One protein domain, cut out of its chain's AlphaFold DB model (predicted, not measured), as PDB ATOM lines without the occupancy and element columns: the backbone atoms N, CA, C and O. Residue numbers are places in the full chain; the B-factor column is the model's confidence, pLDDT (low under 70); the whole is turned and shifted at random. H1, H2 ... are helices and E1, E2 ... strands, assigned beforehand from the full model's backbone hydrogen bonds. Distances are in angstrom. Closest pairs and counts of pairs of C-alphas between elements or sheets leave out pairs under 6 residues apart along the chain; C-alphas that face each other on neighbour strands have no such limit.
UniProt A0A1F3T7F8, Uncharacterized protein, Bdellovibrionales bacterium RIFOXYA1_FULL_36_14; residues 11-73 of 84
ATOM      1  N   ALA A  11      -6.451  30.853  -2.088       90.94
ATOM      2  CA  ALA A  11      -6.695  30.109  -3.315       90.94
ATOM      3  C   ALA A  11      -5.426  30.059  -4.168       90.94
ATOM      4  O   ALA A  11      -4.822  31.092  -4.446       90.94
ATOM      5  N   TYR A  12      -5.057  28.860  -4.606       92.25
ATOM      6  CA  TYR A  12      -3.914  28.614  -5.477       92.25
ATOM      7  C   TYR A  12      -4.340  27.821  -6.707       92.25
ATOM      8  O   TYR A  12      -5.301  27.056  -6.651       92.25
ATOM      9  N   LYS A  13      -3.619  27.992  -7.814       91.44
ATOM     10  CA  LYS A  13      -3.826  27.245  -9.056       91.44
ATOM     11  C   LYS A  13      -2.714  26.208  -9.193       91.44
ATOM     12  O   LYS A  13      -1.555  26.555  -9.011       91.44
ATOM     13  N   CYS A  14      -3.066  24.959  -9.495       88.19
ATOM     14  CA  CYS A  14      -2.088  23.946  -9.883       88.19
ATOM     15  C   CYS A  14      -1.481  24.322 -11.238       88.19
ATOM     16  O   CYS A  14      -2.232  24.592 -12.178       88.19
ATOM     17  N   SER A  15      -0.155  24.321 -11.340       87.00
ATOM     18  CA  SER A  15       0.555  24.678 -12.574       87.00
ATOM     19  C   SER A  15       0.283  23.699 -13.720       87.00
ATOM     20  O   SER A  15       0.098  24.129 -14.852       87.00
ATOM     21  N   ILE A  16       0.164  22.405 -13.412       86.94
ATOM     22  CA  ILE A  16      -0.035  21.338 -14.405       86.94
ATOM     23  C   ILE A  16      -1.514  21.192 -14.774       86.94
ATOM     24  O   ILE A  16      -1.898  21.322 -15.930       86.94
ATOM     25  N   SER A  17      -2.372  20.939 -13.782       85.31
ATOM     26  CA  SER A  17      -3.784  20.608 -14.029       85.31
ATOM     27  C   SER A  17      -4.702  21.825 -14.126       85.31
ATOM     28  O   SER A  17      -5.892  21.678 -14.387       85.31
ATOM     29  N   GLY A  18      -4.207  23.032 -13.834       85.81
ATOM     30  CA  GLY A  18      -4.993  24.269 -13.860       85.81
ATOM     31  C   GLY A  18      -6.103  24.372 -12.803       85.81
ATOM     32  O   GLY A  18      -6.736  25.426 -12.685       85.81
ATOM     33  N   LYS A  19      -6.327  23.317 -12.007       88.81
ATOM     34  CA  LYS A  19      -7.353  23.240 -10.959       88.81
ATOM     35  C   LYS A  19      -7.023  24.189  -9.800       88.81
ATOM     36  O   LYS A  19      -5.860  24.350  -9.423       88.81
ATOM     37  N   LYS A  20      -8.053  24.817  -9.221       92.00
ATOM     38  CA  LYS A  20      -7.923  25.725  -8.070       92.00
ATOM     39  C   LYS A  20      -8.092  24.958  -6.758       92.00
ATOM     40  O   LYS A  20      -9.059  24.222  -6.597       92.00
ATOM     41  N   PHE A  21      -7.190  25.177  -5.809       90.38
ATOM     42  CA  PHE A  21      -7.205  24.556  -4.486       90.38
ATOM     43  C   PHE A  21      -7.126  25.613  -3.388       90.38
ATOM     44  O   PHE A  21      -6.380  26.586  -3.494       90.38
ATOM     45  N   LEU A  22      -7.884  25.406  -2.311       92.00
ATOM     46  CA  LEU A  22      -7.857  26.267  -1.133       92.00
ATOM     47  C   LEU A  22      -6.891  25.699  -0.091       92.00
ATOM     48  O   LEU A  22      -6.941  24.511   0.229       92.00
ATOM     49  N   ARG A  23      -6.041  26.548   0.488       90.69
ATOM     50  CA  ARG A  23      -5.184  26.190   1.625       90.69
ATOM     51  C   ARG A  23      -5.337  27.181   2.762       90.69
ATOM     52  O   ARG A  23      -5.556  28.365   2.558       90.69
ATOM     53  N   THR A  24      -5.178  26.696   3.983       91.56
ATOM     54  CA  THR A  24      -5.193  27.519   5.205       91.56
ATOM     55  C   THR A  24      -3.826  28.119   5.532       91.56
ATOM     56  O   THR A  24      -3.720  28.994   6.388       91.56
ATOM     57  N   ARG A  25      -2.766  27.659   4.856       88.38
ATOM     58  CA  ARG A  25      -1.388  28.122   5.034       88.38
ATOM     59  C   ARG A  25      -0.937  28.894   3.799       88.38
ATOM     60  O   ARG A  25      -1.105  28.403   2.683       88.38
ATOM     61  N   LYS A  26      -0.328  30.060   4.023       90.31
ATOM     62  CA  LYS A  26       0.316  30.846   2.970       90.31
ATOM     63  C   LYS A  26       1.589  30.143   2.501       90.31
ATOM     64  O   LYS A  26       2.381  29.682   3.323       90.31
ATOM     65  N   ILE A  27       1.760  30.064   1.190       87.50
ATOM     66  CA  ILE A  27       2.917  29.459   0.530       87.50
ATOM     67  C   ILE A  27       3.596  30.532  -0.314       87.50
ATOM     68  O   ILE A  27       2.911  31.345  -0.936       87.50
ATOM     69  N   ASN A  28       4.929  30.549  -0.285       87.56
ATOM     70  CA  ASN A  28       5.734  31.557  -0.975       87.56
ATOM     71  C   ASN A  28       6.013  31.175  -2.433       87.56
ATOM     72  O   ASN A  28       6.010  32.044  -3.291       87.56
ATOM     73  N   ASN A  29       6.227  29.886  -2.708       86.12
ATOM     74  CA  ASN A  29       6.479  29.383  -4.052       86.12
ATOM     75  C   ASN A  29       5.178  28.830  -4.650       86.12
ATOM     76  O   ASN A  29       4.778  27.703  -4.358       86.12
ATOM     77  N   THR A  30       4.471  29.670  -5.401       85.56
ATOM     78  CA  THR A  30       3.195  29.311  -6.035       85.56
ATOM     79  C   THR A  30       3.353  28.691  -7.416       85.56
ATOM     80  O   THR A  30       2.400  28.093  -7.904       85.56
ATOM     81  N   GLU A  31       4.519  28.844  -8.042       84.50
ATOM     82  CA  GLU A  31       4.792  28.378  -9.408       84.50
ATOM     83  C   GLU A  31       4.994  26.859  -9.440       84.50
ATOM     84  O   GLU A  31       4.423  26.171 -10.287       84.50
ATOM     85  N   ASP A  32       5.662  26.318  -8.420       84.50
ATOM     86  CA  ASP A  32       5.890  24.876  -8.270       84.50
ATOM     87  C   ASP A  32       4.704  24.135  -7.628       84.50
ATOM     88  O   ASP A  32       4.800  22.962  -7.254       84.50
ATOM     89  N   LEU A  33       3.567  24.811  -7.433       87.62
ATOM     90  CA  LEU A  33       2.439  24.209  -6.740       87.62
ATOM     91  C   LEU A  33       1.708  23.223  -7.654       87.62
ATOM     92  O   LEU A  33       0.998  23.604  -8.585       87.62
ATOM     93  N   VAL A  34       1.825  21.944  -7.323       90.25
ATOM     94  CA  VAL A  34       1.179  20.852  -8.050       90.25
ATOM     95  C   VAL A  34       0.131  20.155  -7.188       90.25
ATOM     96  O   VAL A  34       0.250  20.049  -5.965       90.25
ATOM     97  N   SER A  35      -0.938  19.687  -7.828       90.00
ATOM     98  CA  SER A  35      -1.913  18.807  -7.181       90.00
ATOM     99  C   SER A  35      -1.296  17.435  -6.920       90.00
ATOM    100  O   SER A  35      -0.444  16.998  -7.687       90.00
ATOM    101  N   VAL A  36      -1.784  16.724  -5.901       89.00
ATOM    102  CA  VAL A  36      -1.278  15.391  -5.522       89.00
ATOM    103  C   VAL A  36      -1.303  14.404  -6.694       89.00
ATOM    104  O   VAL A  36      -0.320  13.712  -6.921       89.00
ATOM    105  N   ASN A  37      -2.380  14.384  -7.486       89.38
ATOM    106  CA  ASN A  37      -2.464  13.508  -8.661       89.38
ATOM    107  C   ASN A  37      -1.368  13.833  -9.683       89.38
ATOM    108  O   ASN A  37      -0.579  12.960 -10.020       89.38
ATOM    109  N   ALA A  38      -1.250  15.109 -10.065       89.12
ATOM    110  CA  ALA A  38      -0.215  15.574 -10.992       89.12
ATOM    111  C   ALA A  38       1.216  15.282 -10.493       89.12
ATOM    112  O   ALA A  38       2.103  14.991 -11.288       89.12
ATOM    113  N   TYR A  39       1.456  15.326  -9.177       91.75
ATOM    114  CA  TYR A  39       2.755  14.962  -8.609       91.75
ATOM    115  C   TYR A  39       3.110  13.488  -8.866       91.75
ATOM    116  O   TYR A  39       4.238  13.200  -9.271       91.75
ATOM    117  N   TYR A  40       2.160  12.570  -8.655       91.69
ATOM    118  CA  TYR A  40       2.373  11.135  -8.874       91.69
ATOM    119  C   TYR A  40       2.364  10.745 -10.356       91.69
ATOM    120  O   TYR A  40       3.075   9.820 -10.729       91.69
ATOM    121  N   GLU A  41       1.640  11.474 -11.208       88.56
ATOM    122  CA  GLU A  41       1.728  11.328 -12.670       88.56
ATOM    123  C   GLU A  41       3.150  11.620 -13.179       88.56
ATOM    124  O   GLU A  41       3.647  10.922 -14.057       88.56
ATOM    125  N   LEU A  42       3.836  12.607 -12.588       89.75
ATOM    126  CA  LEU A  42       5.231  12.927 -12.912       89.75
ATOM    127  C   LEU A  42       6.260  12.027 -12.210       89.75
ATOM    128  O   LEU A  42       7.412  11.973 -12.632       89.75
ATOM    129  N   ASN A  43       5.886  11.372 -11.109       92.81
ATOM    130  CA  ASN A  43       6.792  10.579 -10.275       92.81
ATOM    131  C   ASN A  43       6.151   9.226  -9.913       92.81
ATOM    132  O   ASN A  43       5.830   9.006  -8.739       92.81
ATOM    133  N   PRO A  44       5.974   8.311 -10.882       90.06
ATOM    134  CA  PRO A  44       5.299   7.034 -10.643       90.06
ATOM    135  C   PRO A  44       6.047   6.154  -9.631       90.06
ATOM    136  O   PRO A  44       5.423   5.500  -8.799       90.06
ATOM    137  N   ASP A  45       7.381   6.209  -9.617       93.44
ATOM    138  CA  ASP A  45       8.221   5.411  -8.711       93.44
ATOM    139  C   ASP A  45       8.046   5.789  -7.233       93.44
ATOM    140  O   ASP A  45       8.384   5.022  -6.334       93.44
ATOM    141  N   LYS A  46       7.532   6.997  -6.974       92.50
ATOM    142  CA  LYS A  46       7.299   7.528  -5.626       92.50
ATOM    143  C   LYS A  46       5.848   7.367  -5.183       92.50
ATOM    144  O   LYS A  46       5.484   7.900  -4.139       92.50
ATOM    145  N   ASP A  47       5.020   6.685  -5.971       91.81
ATOM    146  CA  ASP A  47       3.617   6.475  -5.649       91.81
ATOM    147  C   ASP A  47       3.438   5.407  -4.559       91.81
ATOM    148  O   ASP A  47       3.274   4.209  -4.817       91.81
ATOM    149  N   ASP A  48       3.426   5.884  -3.321       92.31
ATOM    150  CA  ASP A  48       3.210   5.132  -2.089       92.31
ATOM    151  C   ASP A  48       1.724   4.951  -1.728       92.31
ATOM    152  O   ASP A  48       1.400   4.468  -0.639       92.31
ATOM    153  N   ARG A  49       0.791   5.301  -2.627       89.25
ATOM    154  CA  ARG A  49      -0.643   5.139  -2.357       89.25
ATOM    155  C   ARG A  49      -0.997   3.653  -2.168       89.25
ATOM    156  O   ARG A  49      -0.538   2.807  -2.944       89.25
ATOM    157  N   PRO A  50      -1.868   3.313  -1.197       94.56
ATOM    158  CA  PRO A  50      -2.371   1.955  -1.016       94.56
ATOM    159  C   PRO A  50      -3.013   1.389  -2.285       94.56
ATOM    160  O   PRO A  50      -3.684   2.114  -3.023       94.56
ATOM    161  N   GLU A  51      -2.904   0.073  -2.491       91.00
ATOM    162  CA  GLU A  51      -3.465  -0.607  -3.671       91.00
ATOM    163  C   GLU A  51      -4.958  -0.339  -3.868       91.00
ATOM    164  O   GLU A  51      -5.421  -0.187  -4.997       91.00
ATOM    165  N   LYS A  52      -5.711  -0.237  -2.768       93.38
ATOM    166  CA  LYS A  52      -7.134   0.107  -2.806       93.38
ATOM    167  C   LYS A  52      -7.370   1.458  -3.492       93.38
ATOM    168  O   LYS A  52      -8.214   1.550  -4.372       93.38
ATOM    169  N   ILE A  53      -6.575   2.470  -3.142       90.44
ATOM    170  CA  ILE A  53      -6.687   3.817  -3.717       90.44
ATOM    171  C   ILE A  53      -6.255   3.805  -5.185       90.44
ATOM    172  O   ILE A  53      -6.899   4.437  -6.015       90.44
ATOM    173  N   LYS A  54      -5.198   3.057  -5.528       88.50
ATOM    174  CA  LYS A  54      -4.751   2.916  -6.924       88.50
ATOM    175  C   LYS A  54      -5.851   2.320  -7.810       88.50
ATOM    176  O   LYS A  54      -6.125   2.862  -8.875       88.50
ATOM    177  N   LYS A  55      -6.532   1.270  -7.337       90.69
ATOM    178  CA  LYS A  55      -7.680   0.659  -8.032       90.69
ATOM    179  C   LYS A  55      -8.851   1.632  -8.186       90.69
ATOM    180  O   LYS A  55      -9.393   1.755  -9.275       90.69
ATOM    181  N   GLU A  56      -9.212   2.351  -7.122       90.88
ATOM    182  CA  GLU A  56     -10.285   3.358  -7.166       90.88
ATOM    183  C   GLU A  56      -9.981   4.497  -8.155       90.88
ATOM    184  O   GLU A  56     -10.877   4.961  -8.855       90.88
ATOM    185  N   MET A  57      -8.723   4.940  -8.245       87.19
ATOM    186  CA  MET A  57      -8.316   5.975  -9.203       87.19
ATOM    187  C   MET A  57      -8.390   5.499 -10.656       87.19
ATOM    188  O   MET A  57      -8.816   6.279 -11.502       87.19
ATOM    189  N   LEU A  58      -8.018   4.245 -10.935       86.44
ATOM    190  CA  LEU A  58      -8.129   3.657 -12.275       86.44
ATOM    191  C   LEU A  58      -9.589   3.603 -12.739       86.44
ATOM    192  O   LEU A  58      -9.906   4.123 -13.803       86.44
ATOM    193  N   LEU A  59     -10.486   3.083 -11.895       90.50
ATOM    194  CA  LEU A  59     -11.924   3.028 -12.190       90.50
ATOM    195  C   LEU A  59     -12.495   4.420 -12.485       90.50
ATOM    196  O   LEU A  59     -13.208   4.622 -13.462       90.50
ATOM    197  N   LYS A  60     -12.121   5.412 -11.671       87.19
ATOM    198  CA  LYS A  60     -12.580   6.788 -11.859       87.19
ATOM    199  C   LYS A  60     -12.070   7.415 -13.163       87.19
ATOM    200  O   LYS A  60     -12.782   8.203 -13.779       87.19
ATOM    201  N   GLN A  61     -10.842   7.100 -13.576       84.62
ATOM    202  CA  GLN A  61     -10.292   7.587 -14.844       84.62
ATOM    203  C   GLN A  61     -11.023   6.981 -16.046       84.62
ATOM    204  O   GLN A  61     -11.314   7.708 -16.993       84.62
ATOM    205  N   GLU A  62     -11.356   5.691 -15.997       84.50
ATOM    206  CA  GLU A  62     -12.142   5.020 -17.040       84.50
ATOM    207  C   GLU A  62     -13.548   5.627 -17.162       84.50
ATOM    208  O   GLU A  62     -14.002   5.927 -18.269       84.50
ATOM    209  N   GLU A  63     -14.210   5.898 -16.033       85.81
ATOM    210  CA  GLU A  63     -15.498   6.599 -15.997       85.81
ATOM    211  C   GLU A  63     -15.405   8.001 -16.628       85.81
ATOM    212  O   GLU A  63     -16.180   8.318 -17.532       85.81
ATOM    213  N   GLU A  64     -14.435   8.828 -16.214       82.19
ATOM    214  CA  GLU A  64     -14.240  10.182 -16.762       82.19
ATOM    215  C   GLU A  64     -13.949  10.153 -18.277       82.19
ATOM    216  O   GLU A  64     -14.486  10.971 -19.025       82.19
ATOM    217  N   GLN A  65     -13.155   9.187 -18.753       78.94
ATOM    218  CA  GLN A  65     -12.878   9.013 -20.184       78.94
ATOM    219  C   GLN A  65     -14.123   8.589 -20.967       78.94
ATOM    220  O   GLN A  65     -14.388   9.139 -22.036       78.94
ATOM    221  N   SER A  66     -14.915   7.650 -20.439       80.94
ATOM    222  CA  SER A  66     -16.160   7.221 -21.086       80.94
ATOM    223  C   SER A  66     -17.162   8.372 -21.249       80.94
ATOM    224  O   SER A  66     -17.787   8.496 -22.303       80.94
ATOM    225  N   MET A  67     -17.255   9.257 -20.252       73.88
ATOM    226  CA  MET A  67     -18.145  10.421 -20.281       73.88
ATOM    227  C   MET A  67     -17.683  11.483 -21.284       73.88
ATOM    228  O   MET A  67     -18.517  12.053 -21.984       73.88
ATOM    229  N   ASN A  68     -16.370  11.713 -21.401       74.75
ATOM    230  CA  ASN A  68     -15.821  12.654 -22.381       74.75
ATOM    231  C   ASN A  68     -15.991  12.154 -23.828       74.75
ATOM    232  O   ASN A  68     -16.405  12.912 -24.701       74.75
ATOM    233  N   ASN A  69     -15.764  10.862 -24.088       72.25
ATOM    234  CA  ASN A  69     -15.938  10.296 -25.432       72.25
ATOM    235  C   ASN A  69     -17.402  10.359 -25.916       72.25
ATOM    236  O   ASN A  69     -17.658  10.433 -27.116       72.25
ATOM    237  N   LEU A  70     -18.374  10.336 -24.997       66.62
ATOM    238  CA  LEU A  70     -19.791  10.474 -25.338       66.62
ATOM    239  C   LEU A  70     -20.160  11.919 -25.722       66.62
ATOM    240  O   LEU A  70     -21.019  12.104 -26.582       66.62
ATOM    241  N   SER A  71     -19.505  12.929 -25.135       60.09
ATOM    242  CA  SER A  71     -19.749  14.342 -25.468       60.09
ATOM    243  C   SER A  71     -19.172  14.766 -26.819       60.09
ATOM    244  O   SER A  71     -19.747  15.632 -27.479       60.09
ATOM    245  N   ASP A  72     -18.085  14.138 -27.266       58.12
ATOM    246  CA  ASP A  72     -17.451  14.490 -28.541       58.12
ATOM    247  C   ASP A  72     -18.266  13.998 -29.754       58.12
ATOM    248  O   ASP A  72     -18.261  14.632 -30.807       58.12
ATOM    249  N   ASN A  73     -19.063  12.933 -29.597       57.66
ATOM    250  CA  ASN A  73     -19.935  12.412 -30.659       57.66
ATOM    251  C   ASN A  73     -21.230  13.221 -30.870       57.66
ATOM    252  O   ASN A  73     -21.892  13.057 -31.893       57.66
TER     253      ASN A  73
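Overview. This is residues 11 to 73 of the 84 residues of an uncharacterized protein of Bdellovibrionales bacterium RIFOXYA1_FULL_36_14 (UniProt A0A1F3T7F8). The model is an open V: one limb is a single long helix, H2, which sticks out as an arm over residues 51 to 56 and 58 to 72, and the other is a small head made of the two-strand hairpin E1 and E2, a wide loop of residues 24 to 35 and the short helix H1. The link of residues 43 to 50 makes the corner of the V, and the two helices have no contact. The printed part has 63 residues, with two named strands followed by two named helices, in the order E1, E2, H1, H2; the sheet has the order E1 - E2 and is antiparallel. The class is mostly helix. The whole is loose, with a radius of gyration of the C-alphas of 14.6 A and spans of 42 by 31 by 20 A.

Along the chain. E1 takes residues 11 to 13, begins at C-alpha 11 at (-6.695, 30.109, -3.315) and measures 7.0 A from first to last C-alpha. E2 follows at residues 20 to 23 and measures 10.1 A. H1, residues 36 to 42, measures 10.2 A, and its first C-alpha, that of Val 36, is at (-1.278, 15.391, -5.522). H2, residues 51 to 72, measures 32.3 A and ends at C-alpha 72 at (-17.451, 14.490, -28.541).

Arrangement. E1 and E2 form a hairpin, antiparallel neighbours with 138 degrees between their directions. The C-alphas of Lys 13 and Lys 20, which face each other, are 4.5 A apart. N 12 and O 21 are within hydrogen-bond range at 2.9 A, and N 21 and O 12 at 2.8 A. H1 is apart from E1. H2 is apart from E1, from E2 and from H1, with no C-alphas within 8 A in any of these pairs. In H1 and H2 every O i to N i+4 pair is within hydrogen-bond range.

Size, cuts and confidence. The C-alphas of Asn 28 and Asn 73, the two farthest apart, are 43.7 A from each other. Residues 41 to 46, 50 to 56 and 58 to 73 stand free. Without them, the body of 34 residues spans 27 by 18 by 15 A, with a radius of gyration of 10.3 A. The link from E2 to H1, with 12 residues, is long; those from E1 to E2 and from H1 to H2 are short. The printed part has no cut. The mean pLDDT of the printed part is 86.3, and confidence is low, under 70, at residues 70 to 73.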